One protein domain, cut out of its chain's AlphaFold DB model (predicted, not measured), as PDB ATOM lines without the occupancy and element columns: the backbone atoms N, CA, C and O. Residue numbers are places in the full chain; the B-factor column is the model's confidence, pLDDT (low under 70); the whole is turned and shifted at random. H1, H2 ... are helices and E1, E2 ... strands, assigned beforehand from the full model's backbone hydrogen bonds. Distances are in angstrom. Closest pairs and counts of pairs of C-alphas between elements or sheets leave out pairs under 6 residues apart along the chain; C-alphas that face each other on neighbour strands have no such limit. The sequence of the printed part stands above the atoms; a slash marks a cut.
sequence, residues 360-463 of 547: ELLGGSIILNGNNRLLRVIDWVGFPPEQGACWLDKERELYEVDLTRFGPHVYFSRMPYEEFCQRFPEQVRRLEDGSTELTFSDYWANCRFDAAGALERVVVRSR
ATOM      1  N   GLU A 360     242.258 137.393 223.118       92.12
ATOM      2  CA  GLU A 360     241.372 138.131 224.019       92.12
ATOM      3  C   GLU A 360     241.127 137.362 225.316       92.12
ATOM      4  O   GLU A 360     240.732 136.193 225.302       92.12
ATOM      5  N   LEU A 361     241.299 138.046 226.442       91.69
ATOM      6  CA  LEU A 361     240.939 137.573 227.773       91.69
ATOM      7  C   LEU A 361     239.650 138.284 228.200       91.69
ATOM      8  O   LEU A 361     239.635 139.505 228.321       91.69
ATOM      9  N   LEU A 362     238.554 137.550 228.400       88.62
ATOM     10  CA  LEU A 362     237.244 138.080 228.823       88.62
ATOM     11  C   LEU A 362     236.846 137.510 230.188       88.62
ATOM     12  O   LEU A 362     237.386 136.488 230.588       88.62
ATOM     13  N   GLY A 363     235.842 138.081 230.867       77.62
ATOM     14  CA  GLY A 363     235.440 137.718 232.243       77.62
ATOM     15  C   GLY A 363     235.245 136.223 232.570       77.62
ATOM     16  O   GLY A 363     235.356 135.840 233.732       77.62
ATOM     17  N   GLY A 364     235.030 135.359 231.578       77.75
ATOM     18  CA  GLY A 364     234.939 133.907 231.777       77.75
ATOM     19  C   GLY A 364     235.442 133.080 230.595       77.75
ATOM     20  O   GLY A 364     235.025 131.933 230.433       77.75
ATOM     21  N   SER A 365     236.285 133.651 229.734       81.88
ATOM     22  CA  SER A 365     236.788 132.953 228.548       81.88
ATOM     23  C   SER A 365     238.107 133.506 228.038       81.88
ATOM     24  O   SER A 365     238.381 134.697 228.178       81.88
ATOM     25  N   ILE A 366     238.854 132.653 227.344       85.12
ATOM     26  CA  ILE A 366     239.997 133.049 226.519       85.12
ATOM     27  C   ILE A 366     239.612 132.803 225.059       85.12
ATOM     28  O   ILE A 366     239.043 131.759 224.729       85.12
ATOM     29  N   ILE A 367     239.901 133.764 224.186       87.12
ATOM     30  CA  ILE A 367     239.663 133.672 222.746       87.12
ATOM     31  C   ILE A 367     241.004 133.774 222.030       87.12
ATOM     32  O   ILE A 367     241.646 134.818 222.087       87.12
ATOM     33  N   LEU A 368     241.409 132.716 221.324       87.75
ATOM     34  CA  LEU A 368     242.590 132.740 220.453       87.75
ATOM     35  C   LEU A 368     242.143 132.592 219.001       87.75
ATOM     36  O   LEU A 368     241.423 131.652 218.663       87.75
ATOM     37  N   ASN A 369     242.532 133.527 218.135       87.44
ATOM     38  CA  ASN A 369     242.215 133.517 216.699       87.44
ATOM     39  C   ASN A 369     240.715 133.308 216.414       87.44
ATOM     40  O   ASN A 369     240.315 132.558 215.522       87.44
ATOM     41  N   GLY A 370     239.869 133.950 217.228       82.75
ATOM     42  CA  GLY A 370     238.410 133.875 217.138       82.75
ATOM     43  C   GLY A 370     237.782 132.615 217.746       82.75
ATOM     44  O   GLY A 370     236.557 132.574 217.875       82.75
ATOM     45  N   ASN A 371     238.587 131.638 218.176       80.50
ATOM     46  CA  ASN A 371     238.127 130.436 218.863       80.50
ATOM     47  C   ASN A 371     237.948 130.702 220.355       80.50
ATOM     48  O   ASN A 371     238.915 130.908 221.082       80.50
ATOM     49  N   ASN A 372     236.698 130.663 220.809       79.25
ATOM     50  CA  ASN A 372     236.348 130.865 222.208       79.25
ATOM     51  C   ASN A 372     236.510 129.563 223.016       79.25
ATOM     52  O   ASN A 372     236.073 128.488 222.584       79.25
ATOM     53  N   ARG A 373     237.123 129.660 224.196       73.06
ATOM     54  CA  ARG A 373     237.103 128.633 225.242       73.06
ATOM     55  C   ARG A 373     236.511 129.238 226.507       73.06
ATOM     56  O   ARG A 373     237.137 130.071 227.163       73.06
ATOM     57  N   LEU A 374     235.287 128.816 226.827       66.75
ATOM     58  CA  LEU A 374     234.634 129.148 228.087       66.75
ATOM     59  C   LEU A 374     235.368 128.436 229.219       66.75
ATOM     60  O   LEU A 374     235.534 127.222 229.186       66.75
ATOM     61  N   LEU A 375     235.739 129.177 230.255       62.62
ATOM     62  CA  LEU A 375     236.388 128.613 231.440       62.62
ATOM     63  C   LEU A 375     235.376 127.910 232.368       62.62
ATOM     64  O   LEU A 375     235.778 127.264 233.329       62.62
ATOM     65  N   ARG A 376     234.065 128.038 232.094       56.19
ATOM     66  CA  ARG A 376     232.958 127.528 232.929       56.19
ATOM     67  C   ARG A 376     232.349 126.197 232.479       56.19
ATOM     68  O   ARG A 376     231.628 125.595 233.267       56.19
ATOM     69  N   VAL A 377     232.529 125.784 231.225       45.22
ATOM     70  CA  VAL A 377     231.736 124.701 230.621       45.22
ATOM     71  C   VAL A 377     232.646 123.815 229.789       45.22
ATOM     72  O   VAL A 377     233.107 124.253 228.741       45.22
ATOM     73  N   ILE A 378     232.787 122.564 230.244       42.47
ATOM     74  CA  ILE A 378     233.441 121.445 229.554       42.47
ATOM     75  C   ILE A 378     234.959 121.624 229.522       42.47
ATOM     76  O   ILE A 378     235.446 122.708 229.237       42.47
ATOM     77  N   ASP A 379     235.667 120.558 229.907       51.34
ATOM     78  CA  ASP A 379     237.120 120.382 229.921       51.34
ATOM     79  C   ASP A 379     237.897 121.531 229.273       51.34
ATOM     80  O   ASP A 379     237.702 121.819 228.091       51.34
ATOM     81  N   TRP A 380     238.846 122.140 229.995       55.66
ATOM     82  CA  TRP A 380     239.947 122.857 229.348       55.66
ATOM     83  C   TRP A 380     240.727 121.861 228.464       55.66
ATOM     84  O   TRP A 380     241.844 121.419 228.761       55.66
ATOM     85  N   VAL A 381     240.155 121.507 227.319       55.69
ATOM     86  CA  VAL A 381     240.877 121.097 226.139       55.69
ATOM     87  C   VAL A 381     241.534 122.391 225.708       55.69
ATOM     88  O   VAL A 381     240.972 123.179 224.942       55.69
ATOM     89  N   GLY A 382     242.668 122.671 226.358       59.53
ATOM     90  CA  GLY A 382     243.500 123.821 226.067       59.53
ATOM     91  C   GLY A 382     243.661 123.953 224.559       59.53
ATOM     92  O   GLY A 382     243.516 122.989 223.801       59.53
ATOM     93  N   PHE A 383     243.933 125.162 224.104       70.94
ATOM     94  CA  PHE A 383     244.279 125.363 222.714       70.94
ATOM     95  C   PHE A 383     245.462 124.462 222.330       70.94
ATOM     96  O   PHE A 383     246.333 124.192 223.168       70.94
ATOM     97  N   PRO A 384     245.488 123.971 221.082       70.00
ATOM     98  CA  PRO A 384     246.639 123.246 220.575       70.00
ATOM     99  C   PRO A 384     247.927 124.073 220.764       70.00
ATOM    100  O   PRO A 384     247.888 125.284 220.517       70.00
ATOM    101  N   PRO A 385     249.060 123.475 221.191       73.00
ATOM    102  CA  PRO A 385     250.304 124.205 221.465       73.00
ATOM    103  C   PRO A 385     250.795 125.086 220.311       73.00
ATOM    104  O   PRO A 385     251.409 126.131 220.531       73.00
ATOM    105  N   GLU A 386     250.491 124.713 219.068       74.69
ATOM    106  CA  GLU A 386     250.774 125.498 217.866       74.69
ATOM    107  C   GLU A 386     250.088 126.875 217.847       74.69
ATOM    108  O   GLU A 386     250.593 127.785 217.191       74.69
ATOM    109  N   GLN A 387     249.008 127.068 218.611       76.06
ATOM    110  CA  GLN A 387     248.345 128.365 218.797       76.06
ATOM    111  C   GLN A 387     249.001 129.226 219.884       76.06
ATOM    112  O   GLN A 387     248.499 130.302 220.189       76.06
ATOM    113  N   GLY A 388     250.130 128.788 220.452       82.00
ATOM    114  CA  GLY A 388     250.868 129.574 221.438       82.00
ATOM    115  C   GLY A 388     250.343 129.458 222.856       82.00
ATOM    116  O   GLY A 388     250.529 130.385 223.632       82.00
ATOM    117  N   ALA A 389     249.670 128.365 223.203       85.94
ATOM    118  CA  ALA A 389     249.168 128.183 224.554       85.94
ATOM    119  C   ALA A 389     249.326 126.743 225.035       85.94
ATOM    120  O   ALA A 389     249.163 125.790 224.272       85.94
ATOM    121  N   CYS A 390     249.667 126.573 226.308       86.38
ATOM    122  CA  CYS A 390     249.968 125.266 226.870       86.38
ATOM    123  C   CYS A 390     249.647 125.192 228.363       86.38
ATOM    124  O   CYS A 390     249.526 126.188 229.072       86.38
ATOM    125  N   TRP A 391     249.503 123.964 228.846       85.25
ATOM    126  CA  TRP A 391     249.376 123.695 230.269       85.25
ATOM    127  C   TRP A 391     250.750 123.711 230.932       85.25
ATOM    128  O   TRP A 391     251.604 122.904 230.567       85.25
ATOM    129  N   LEU A 392     250.926 124.564 231.941       88.00
ATOM    130  CA  LEU A 392     252.088 124.507 232.830       88.00
ATOM    131  C   LEU A 392     251.870 123.477 233.941       88.00
ATOM    132  O   LEU A 392     252.764 122.697 234.256       88.00
ATOM    133  N   ASP A 393     250.665 123.463 234.513       86.25
ATOM    134  CA  ASP A 393     250.268 122.540 235.575       86.25
ATOM    135  C   ASP A 393     248.748 122.331 235.527       86.25
ATOM    136  O   ASP A 393     247.973 123.238 235.827       86.25
ATOM    137  N   LYS A 394     248.303 121.131 235.139       80.25
ATOM    138  CA  LYS A 394     246.871 120.798 235.073       80.25
ATOM    139  C   LYS A 394     246.225 120.652 236.448       80.25
ATOM    140  O   LYS A 394     245.033 120.904 236.587       80.25
ATOM    141  N   GLU A 395     246.984 120.226 237.454       79.12
ATOM    142  CA  GLU A 395     246.458 120.013 238.804       79.12
ATOM    143  C   GLU A 395     246.128 121.356 239.462       79.12
ATOM    144  O   GLU A 395     245.071 121.514 240.077       79.12
ATOM    145  N   ARG A 396     247.017 122.336 239.268       77.38
ATOM    146  CA  ARG A 396     246.867 123.716 239.754       77.38
ATOM    147  C   ARG A 396     246.113 124.637 238.796       77.38
ATOM    148  O   ARG A 396     245.954 125.814 239.095       77.38
ATOM    149  N   GLU A 397     245.667 124.102 237.666       81.75
ATOM    150  CA  GLU A 397     244.969 124.830 236.609       81.75
ATOM    151  C   GLU A 397     245.741 126.061 236.090       81.75
ATOM    152  O   GLU A 397     245.177 127.137 235.902       81.75
ATOM    153  N   LEU A 398     247.049 125.901 235.867       86.31
ATOM    154  CA  LEU A 398     247.932 126.934 235.326       86.31
ATOM    155  C   LEU A 398     248.067 126.782 233.806       86.31
ATOM    156  O   LEU A 398     248.691 125.832 233.316       86.31
ATOM    157  N   TYR A 399     247.517 127.745 233.070       87.12
ATOM    158  CA  TYR A 399     247.695 127.888 231.625       87.12
ATOM    159  C   TYR A 399     248.693 128.979 231.310       87.12
ATOM    160  O   TYR A 399     248.600 130.054 231.888       87.12
ATOM    161  N   GLU A 400     249.549 128.769 230.323       91.06
ATOM    162  CA  GLU A 400     250.345 129.836 229.726       91.06
ATOM    163  C   GLU A 400     249.844 130.136 228.316       91.06
ATOM    164  O   GLU A 400     249.522 129.223 227.552       91.06
ATOM    165  N   VAL A 401     249.815 131.423 227.972       91.75
ATOM    166  CA  VAL A 401     249.689 131.911 226.599       91.75
ATOM    167  C   VAL A 401     250.914 132.772 226.280       91.75
ATOM    168  O   VAL A 401     251.206 133.742 226.982       91.75
ATOM    169  N   ASP A 402     251.621 132.402 225.218       92.88
ATOM    170  CA  ASP A 402     252.720 133.141 224.603       92.88
ATOM    171  C   ASP A 402     252.145 134.299 223.777       92.88
ATOM    172  O   ASP A 402     251.654 134.113 222.658       92.88
ATOM    173  N   LEU A 403     252.174 135.502 224.353       93.69
ATOM    174  CA  LEU A 403     251.557 136.689 223.764       93.69
ATOM    175  C   LEU A 403     252.344 137.218 222.560       93.69
ATOM    176  O   LEU A 403     251.768 137.880 221.694       93.69
ATOM    177  N   THR A 404     253.625 136.856 222.433       92.00
ATOM    178  CA  THR A 404     254.488 137.311 221.328       92.00
ATOM    179  C   THR A 404     253.981 136.866 219.950       92.00
ATOM    180  O   THR A 404     254.267 137.503 218.934       92.00
ATOM    181  N   ARG A 405     253.147 135.820 219.899       90.69
ATOM    182  CA  ARG A 405     252.530 135.280 218.675       90.69
ATOM    183  C   ARG A 405     251.370 136.105 218.120       90.69
ATOM    184  O   ARG A 405     250.928 135.841 216.998       90.69
ATOM    185  N   PHE A 406     250.873 137.069 218.892       91.75
ATOM    186  CA  PHE A 406     249.697 137.879 218.557       91.75
ATOM    187  C   PHE A 406     250.055 139.340 218.241       91.75
ATOM    188  O   PHE A 406     249.190 140.119 217.838       91.75
ATOM    189  N   GLY A 407     251.333 139.715 218.381       88.56
ATOM    190  CA  GLY A 407     251.803 141.074 218.130       88.56
ATOM    191  C   GLY A 407     250.998 142.105 218.939       88.56
ATOM    192  O   GLY A 407     250.825 141.918 220.142       88.56
ATOM    193  N   PRO A 408     250.477 143.178 218.314       90.69
ATOM    194  CA  PRO A 408     249.704 144.199 219.022       90.69
ATOM    195  C   PRO A 408     248.250 143.787 219.320       90.69
ATOM    196  O   PRO A 408     247.525 144.538 219.969       90.69
ATOM    197  N   HIS A 409     247.783 142.629 218.844       94.94
ATOM    198  CA  HIS A 409     246.376 142.225 218.920       94.94
ATOM    199  C   HIS A 409     246.090 141.377 220.166       94.94
ATOM    200  O   HIS A 409     245.581 140.257 220.080       94.94
ATOM    201  N   VAL A 410     246.438 141.931 221.326       95.50
ATOM    202  CA  VAL A 410     246.196 141.343 222.647       95.50
ATOM    203  C   VAL A 410     245.249 142.248 223.425       95.50
ATOM    204  O   VAL A 410     245.547 143.422 223.644       95.50
ATOM    205  N   TYR A 411     244.115 141.697 223.855       95.62
ATOM    206  CA  TYR A 411     243.050 142.465 224.492       95.62
ATOM    207  C   TYR A 411     242.581 141.838 225.810       95.62
ATOM    208  O   TYR A 411     242.434 140.623 225.935       95.62
ATOM    209  N   PHE A 412     242.265 142.691 226.780       95.12
ATOM    210  CA  PHE A 412     241.720 142.355 228.093       95.12
ATOM    211  C   PHE A 412     240.346 143.016 228.215       95.12
ATOM    212  O   PHE A 412     240.226 144.234 228.124       95.12
ATOM    213  N   SER A 413     239.282 142.220 228.318       92.50
ATOM    214  CA  SER A 413     237.886 142.668 228.203       92.50
ATOM    215  C   SER A 413     237.639 143.552 226.971       92.50
ATOM    216  O   SER A 413     236.914 144.539 227.046       92.50
ATOM    217  N   ARG A 414     238.245 143.185 225.828       93.56
ATOM    218  CA  ARG A 414     238.244 143.948 224.560       93.56
ATOM    219  C   ARG A 414     238.962 145.297 224.624       93.56
ATOM    220  O   ARG A 414     238.725 146.155 223.792       93.56
ATOM    221  N   MET A 415     239.858 145.525 225.569       94.19
ATOM    222  CA  MET A 415     240.676 146.741 225.621       94.19
ATOM    223  C   MET A 415     242.156 146.389 225.493       94.19
ATOM    224  O   MET A 415     242.556 145.326 225.969       94.19
ATOM    225  N   PRO A 416     242.989 147.246 224.879       94.56
ATOM    226  CA  PRO A 416     244.433 147.156 225.053       94.56
ATOM    227  C   PRO A 416     244.802 147.164 226.541       94.56
ATOM    228  O   PRO A 416     244.056 147.686 227.376       94.56
ATOM    229  N   TYR A 417     245.957 146.597 226.875       95.25
ATOM    230  CA  TYR A 417     246.402 146.449 228.261       95.25
ATOM    231  C   TYR A 417     246.409 147.770 229.040       95.25
ATOM    232  O   TYR A 417     245.900 147.817 230.164       95.25
ATOM    233  N   GLU A 418     246.934 148.852 228.454       95.00
ATOM    234  CA  GLU A 418     246.991 150.144 229.137       95.00
ATOM    235  C   GLU A 418     245.593 150.707 229.401       95.00
ATOM    236  O   GLU A 418     245.338 151.205 230.497       95.00
ATOM    237  N   GLU A 419     244.678 150.597 228.434       94.06
ATOM    238  CA  GLU A 419     243.297 151.062 228.596       94.06
ATOM    239  C   GLU A 419     242.570 150.252 229.678       94.06
ATOM    240  O   GLU A 419     241.917 150.840 230.541       94.06
ATOM    241  N   PHE A 420     242.732 148.923 229.693       95.06
ATOM    242  CA  PHE A 420     242.160 148.079 230.742       95.06
ATOM    243  C   PHE A 420     242.657 148.508 232.126       95.06
ATOM    244  O   PHE A 420     241.856 148.713 233.037       95.06
ATOM    245  N   CYS A 421     243.970 148.709 232.274       95.06
ATOM    246  CA  CYS A 421     244.553 149.101 233.553       95.06
ATOM    247  C   CYS A 421     244.105 150.492 234.018       95.06
ATOM    248  O   CYS A 421     243.998 150.732 235.219       95.06
ATOM    249  N   GLN A 422     243.854 151.410 233.082       94.44
ATOM    250  CA  GLN A 422     243.344 152.747 233.385       94.44
ATOM    251  C   GLN A 422     241.867 152.730 233.782       94.44
ATOM    252  O   GLN A 422     241.476 153.480 234.675       94.44
ATOM    253  N   ARG A 423     241.046 151.896 233.128       91.12
ATOM    254  CA  ARG A 423     239.602 151.826 233.395       91.12
ATOM    255  C   ARG A 423     239.241 150.997 234.622       91.12
ATOM    256  O   ARG A 423     238.257 151.331 235.273       91.12
ATOM    257  N   PHE A 424     240.021 149.961 234.930       92.88
ATOM    258  CA  PHE A 424     239.769 149.046 236.048       92.88
ATOM    259  C   PHE A 424     240.979 148.934 236.986       92.88
ATOM    260  O   PHE A 424     241.519 147.839 237.176       92.88
ATOM    261  N   PRO A 425     241.456 150.044 237.578       95.31
ATOM    262  CA  PRO A 425     242.624 150.019 238.456       95.31
ATOM    263  C   PRO A 425     242.430 149.103 239.675       95.31
ATOM    264  O   PRO A 425     243.398 148.541 240.183       95.31
ATOM    265  N   GLU A 426     241.192 148.902 240.129       94.62
ATOM    266  CA  GLU A 426     240.841 147.999 241.229       94.62
ATOM    267  C   GLU A 426     241.035 146.512 240.896       94.62
ATOM    268  O   GLU A 426     241.152 145.690 241.804       94.62
ATOM    269  N   GLN A 427     241.103 146.158 239.609       94.75
ATOM    270  CA  GLN A 427     241.343 144.790 239.139       94.75
ATOM    271  C   GLN A 427     242.829 144.506 238.887       94.75
ATOM    272  O   GLN A 427     243.175 143.388 238.502       94.75
ATOM    273  N   VAL A 428     243.706 145.489 239.102       96.94
ATOM    274  CA  VAL A 428     245.120 145.440 238.717       96.94
ATOM    275  C   VAL A 428     246.006 145.432 239.957       96.94
ATOM    276  O   VAL A 428     245.992 146.358 240.766       96.94
ATOM    277  N   ARG A 429     246.861 144.414 240.078       96.81
ATOM    278  CA  ARG A 429     247.855 144.309 241.150       96.81
ATOM    279  C   ARG A 429     249.252 144.111 240.574       96.81
ATOM    280  O   ARG A 429     249.522 143.103 239.932       96.81
ATOM    281  N   ARG A 430     250.168 145.046 240.844       94.81
ATOM    282  CA  ARG A 430     251.595 144.881 240.513       94.81
ATOM    283  C   ARG A 430     252.272 143.983 241.544       94.81
ATOM    284  O   ARG A 430     252.072 144.182 242.741       94.81
ATOM    285  N   LEU A 431     253.047 143.010 241.078       94.44
ATOM    286  CA  LEU A 431     253.778 142.064 241.920       94.44
ATOM    287  C   LEU A 431     255.254 142.470 242.051       94.44
ATOM    288  O   LEU A 431     255.777 143.246 241.252       94.44
ATOM    289  N   GLU A 432     255.929 141.943 243.076       91.38
ATOM    290  CA  GLU A 432     257.336 142.260 243.377       91.38
ATOM    291  C   GLU A 432     258.307 141.820 242.273       91.38
ATOM    292  O   GLU A 432     259.359 142.428 242.094       91.38
ATOM    293  N   ASP A 433     257.944 140.792 241.504       90.81
ATOM    294  CA  ASP A 433     258.730 140.276 240.379       90.81
ATOM    295  C   ASP A 433     258.602 141.128 239.099       90.81
ATOM    296  O   ASP A 433     259.145 140.763 238.058       90.81
ATOM    297  N   GLY A 434     257.887 142.256 239.168       89.75
ATOM    298  CA  GLY A 434     257.648 143.158 238.041       89.75
ATOM    299  C   GLY A 434     256.494 142.736 237.127       89.75
ATOM    300  O   GLY A 434     256.152 143.480 236.208       89.75
ATOM    301  N   SER A 435     255.857 141.587 237.375       95.25
ATOM    302  CA  SER A 435     254.645 141.177 236.660       95.25
ATOM    303  C   SER A 435     253.402 141.919 237.169       95.25
ATOM    304  O   SER A 435     253.397 142.552 238.231       95.25
ATOM    305  N   THR A 436     252.322 141.863 236.391       97.44
ATOM    306  CA  THR A 436     251.025 142.429 236.782       97.44
ATOM    307  C   THR A 436     249.965 141.346 236.793       97.44
ATOM    308  O   THR A 436     249.754 140.667 235.797       97.44
ATOM    309  N   GLU A 437     249.264 141.198 237.908       97.06
ATOM    310  CA  GLU A 437     248.123 140.307 238.028       97.06
ATOM    311  C   GLU A 437     246.815 141.069 237.813       97.06
ATOM    312  O   GLU A 437     246.530 142.047 238.506       97.06
ATOM    313  N   LEU A 438     246.023 140.599 236.855       96.12
ATOM    314  CA  LEU A 438     244.684 141.087 236.557       96.12
ATOM    315  C   LEU A 438     243.647 140.128 237.145       96.12
ATOM    316  O   LEU A 438     243.771 138.906 237.013       96.12
ATOM    317  N   THR A 439     242.615 140.676 237.779       92.81
ATOM    318  CA  THR A 439     241.532 139.902 238.395       92.81
ATOM    319  C   THR A 439     240.288 139.923 237.514       92.81
ATOM    320  O   THR A 439     239.664 140.964 237.360       92.81
ATOM    321  N   PHE A 440     239.893 138.759 236.993       89.06
ATOM    322  CA  PHE A 440     238.612 138.549 236.311       89.06
ATOM    323  C   PHE A 440     237.643 137.784 237.224       89.06
ATOM    324  O   PHE A 440     238.014 137.342 238.314       89.06
ATOM    325  N   SER A 441     236.384 137.597 236.801       82.56
ATOM    326  CA  SER A 441     235.405 136.882 237.633       82.56
ATOM    327  C   SER A 441     235.839 135.454 237.968       82.56
ATOM    328  O   SER A 441     235.782 135.084 239.140       82.56
ATOM    329  N   ASP A 442     236.330 134.692 236.982       81.88
ATOM    330  CA  ASP A 442     236.606 133.252 237.137       81.88
ATOM    331  C   ASP A 442     238.090 132.875 237.075       81.88
ATOM    332  O   ASP A 442     238.436 131.699 237.190       81.88
ATOM    333  N   TYR A 443     238.984 133.842 236.872       87.88
ATOM    334  CA  TYR A 443     240.422 133.591 236.834       87.88
ATOM    335  C   TYR A 443     241.238 134.828 237.194       87.88
ATOM    336  O   TYR A 443     240.763 135.963 237.140       87.88
ATOM    337  N   TRP A 444     242.498 134.586 237.534       91.56
ATOM    338  CA  TRP A 444     243.537 135.602 237.552       91.56
ATOM    339  C   TRP A 444     244.439 135.429 236.338       91.56
ATOM    340  O   TRP A 444     244.741 134.303 235.941       91.56
ATOM    341  N   ALA A 445     244.882 136.544 235.767       94.06
ATOM    342  CA  ALA A 445     245.815 136.580 234.652       94.06
ATOM    343  C   ALA A 445     247.092 137.304 235.085       94.06
ATOM    344  O   ALA A 445     247.085 138.511 235.306       94.06
ATOM    345  N   ASN A 446     248.191 136.566 235.225       96.06
ATOM    346  CA  ASN A 446     249.505 137.123 235.518       96.06
ATOM    347  C   ASN A 446     250.216 137.480 234.208       96.06
ATOM    348  O   ASN A 446     250.709 136.602 233.502       96.06
ATOM    349  N   CYS A 447     250.238 138.766 233.883       97.06
ATOM    350  CA  CYS A 447     250.897 139.345 232.723       97.06
ATOM    351  C   CYS A 447     252.382 139.580 233.008       97.06
ATOM    352  O   CYS A 447     252.743 140.279 233.960       97.06
ATOM    353  N   ARG A 448     253.235 139.020 232.152       96.00
ATOM    354  CA  ARG A 448     254.690 139.161 232.200       96.00
ATOM    355  C   ARG A 448     255.178 139.995 231.029       96.00
ATOM    356  O   ARG A 448     254.631 139.910 229.928       96.00
ATOM    357  N   PHE A 449     256.226 140.760 231.292       95.25
ATOM    358  CA  PHE A 449     256.795 141.706 230.350       95.25
ATOM    359  C   PHE A 449     258.217 141.300 229.993       95.25
ATOM    360  O   PHE A 449     258.945 140.779 230.842       95.25
ATOM    361  N   ASP A 450     258.604 141.559 228.752       93.19
ATOM    362  CA  ASP A 450     259.988 141.424 228.322       93.19
ATOM    363  C   ASP A 450     260.860 142.580 228.854       93.19
ATOM    364  O   ASP A 450     260.399 143.503 229.532       93.19
ATOM    365  N   ALA A 451     262.155 142.551 228.527       91.19
ATOM    366  CA  ALA A 451     263.098 143.591 228.941       91.19
ATOM    367  C   ALA A 451     262.793 144.987 228.356       91.19
ATOM    368  O   ALA A 451     263.297 145.982 228.880       91.19
ATOM    369  N   ALA A 452     262.002 145.072 227.282       90.25
ATOM    370  CA  ALA A 452     261.565 146.325 226.669       90.25
ATOM    371  C   ALA A 452     260.233 146.837 227.253       90.25
ATOM    372  O   ALA A 452     259.809 147.944 226.918       90.25
ATOM    373  N   GLY A 453     259.593 146.068 228.139       89.00
ATOM    374  CA  GLY A 453     258.306 146.395 228.748       89.00
ATOM    375  C   GLY A 453     257.094 145.987 227.907       89.00
ATOM    376  O   GLY A 453     255.981 146.395 228.235       89.00
ATOM    377  N   ALA A 454     257.276 145.198 226.845       91.38
ATOM    378  CA  ALA A 454     256.174 144.662 226.052       91.38
ATOM    379  C   ALA A 454     255.610 143.386 226.692       91.38
ATOM    380  O   ALA A 454     256.336 142.624 227.329       91.38
ATOM    381  N   LEU A 455     254.308 143.137 226.518       94.56
ATOM    382  CA  LEU A 455     253.666 141.912 226.996       94.56
ATOM    383  C   LEU A 455     254.244 140.684 226.285       94.56
ATOM    384  O   LEU A 455     254.064 140.511 225.081       94.56
ATOM    385  N   GLU A 456     254.896 139.807 227.046       94.75
ATOM    386  CA  GLU A 456     255.511 138.587 226.517       94.75
ATOM    387  C   GLU A 456     254.594 137.381 226.725       94.75
ATOM    388  O   GLU A 456     254.390 136.573 225.820       94.75
ATOM    389  N   ARG A 457     254.031 137.242 227.930       94.25
ATOM    390  CA  ARG A 457     253.255 136.059 228.328       94.25
ATOM    391  C   ARG A 457     252.154 136.412 229.300       94.25
ATOM    392  O   ARG A 457     252.263 137.374 230.062       94.25
ATOM    393  N   VAL A 458     251.133 135.568 229.338       94.81
ATOM    394  CA  VAL A 458     250.147 135.574 230.413       94.81
ATOM    395  C   VAL A 458     249.970 134.173 230.972       94.81
ATOM    396  O   VAL A 458     249.783 133.214 230.225       94.81
ATOM    397  N   VAL A 459     250.031 134.062 232.298       93.00
ATOM    398  CA  VAL A 459     249.685 132.834 233.010       93.00
ATOM    399  C   VAL A 459     248.302 133.001 233.619       93.00
ATOM    400  O   VAL A 459     248.093 133.862 234.472       93.00
ATOM    401  N   VAL A 460     247.356 132.186 233.171       90.38
ATOM    402  CA  VAL A 460     245.985 132.170 233.674       90.38
ATOM    403  C   VAL A 460     245.844 131.074 234.718       90.38
ATOM    404  O   VAL A 460     246.265 129.939 234.494       90.38
ATOM    405  N   ARG A 461     245.232 131.420 235.850       88.44
ATOM    406  CA  ARG A 461     244.888 130.479 236.918       88.44
ATOM    407  C   ARG A 461     243.441 130.651 237.354       88.44
ATOM    408  O   ARG A 461     242.962 131.780 237.456       88.44
ATOM    409  N   SER A 462     242.757 129.552 237.643       84.94
ATOM    410  CA  SER A 462     241.361 129.591 238.081       84.94
ATOM    411  C   SER A 462     241.186 130.377 239.376       84.94
ATOM    412  O   SER A 462     241.959 130.233 240.324       84.94
ATOM    413  N   ARG A 463     240.132 131.189 239.406       87.38
ATOM    414  CA  ARG A 463     239.669 131.945 240.565       87.38
ATOM    415  C   ARG A 463     238.303 131.404 240.937       87.38
ATOM    416  O   ARG A 463     237.300 131.677 240.280       87.38
TER     417      ARG A 463
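AT A GLANCE: This is residues 360 to 463 of the 547 residues of an uncharacterized protein of Pseudoflavonifractor sp. 60 (UniProt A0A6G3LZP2). Two sheets stand partly face to face: a strongly twisted sheet of six strands, E4 E5 E10 E9 E8 E7, and a smaller one of four, E3 E2 E1 E6, over one of its faces. The short helix H2 closes one end between the sheets, H1 sits beside the larger sheet, and the long loop of residues 375 to 388 joins E3 to E4 at the other end. The printed part has 104 residues, with the order E1 E2 E3 E4 E5 H1 E6 H2 E7 E8 E9 E10; the larger sheet is antiparallel, the smaller mixed, and the class mostly strand. It is compact, with a radius of gyration of the C-alphas of 12.8 A, and rounded, spanning 33 by 26 by 26 A.

IN THESE COORDINATES: E1, residues 360 to 362, begins at C-alpha 360 (241.372, 138.131, 224.019). E2 is residues 365 to 368 and E3 371 to 374. E4, residues 389 to 393, is 12.4 A long and E5, 398 to 402, 13.3 A. H1 is residues 403 to 406, E6 410 to 412, and H2, 417 to 423, 10.1 A long. E7 is residues 428 to 430 and E8 436 to 439. E9, residues 443 to 449, is 19.4 A long; E10, 455 to 462, is 20.6 A and ends at C-alpha 462 (241.361, 129.591, 238.081).

HOW THE PARTS SIT: In the larger sheet E7 E8 E9 E10 form a meander, each strand the antiparallel neighbour of the one before. Within hydrogen-bond range are N 429 and O 437 in the hairpin E7 and E8, 2.9 A, N 445 and O 438 in the hairpin E8 and E9, 2.9 A, and N 446 and O 459 in the hairpin E9 and E10, 2.8 A. E5 pairs with E10 through N 399 and O 460, 2.9 A, and with E4, its hairpin partner, through N 390 and O 400, 2.9 A. H1 stands at this sheet's level, only just, with a height over the sheet of 3.7 A; its closest C-alpha to E10 is Leu 403, 4.9 A from that of Arg 457. H2 is on the sheet at a height of 9.6 A, only just over E8 with 3 of its C-alphas, and slantwise to the strands at 51 degrees to E8 on the local plane. In the smaller sheet E1 E2 E3 are a second meander of two hairpins, with N 360 and O 367 at 2.8 A and N 373 and O 366 at 2.9 A, while E6 is parallel to E1, with N 361 and O 411 at 2.9 A. H2 only grazes this sheet, with residues 417 to 421; the closest C-alphas of H2 and E6 are those of Phe 420 and Phe 412, 6.3 A. E1 and E9 are only just apart, the closest C-alphas being 8.5 A from each other. Each O i to N i+4 pair in H2 is within hydrogen-bond range; H1 is too short for such a pair, and its 1 pair of O i and N i+3 is within range.

THE WHOLE: The two C-alphas farthest apart are those of Ile 378 and Ala 452, 37.7 A. The printed part has no cut. The link from E3 to E4, 14 residues, is long, and the other links are tight. The mean pLDDT of the printed part is 86.3, and residues 374 to 382 are under 70.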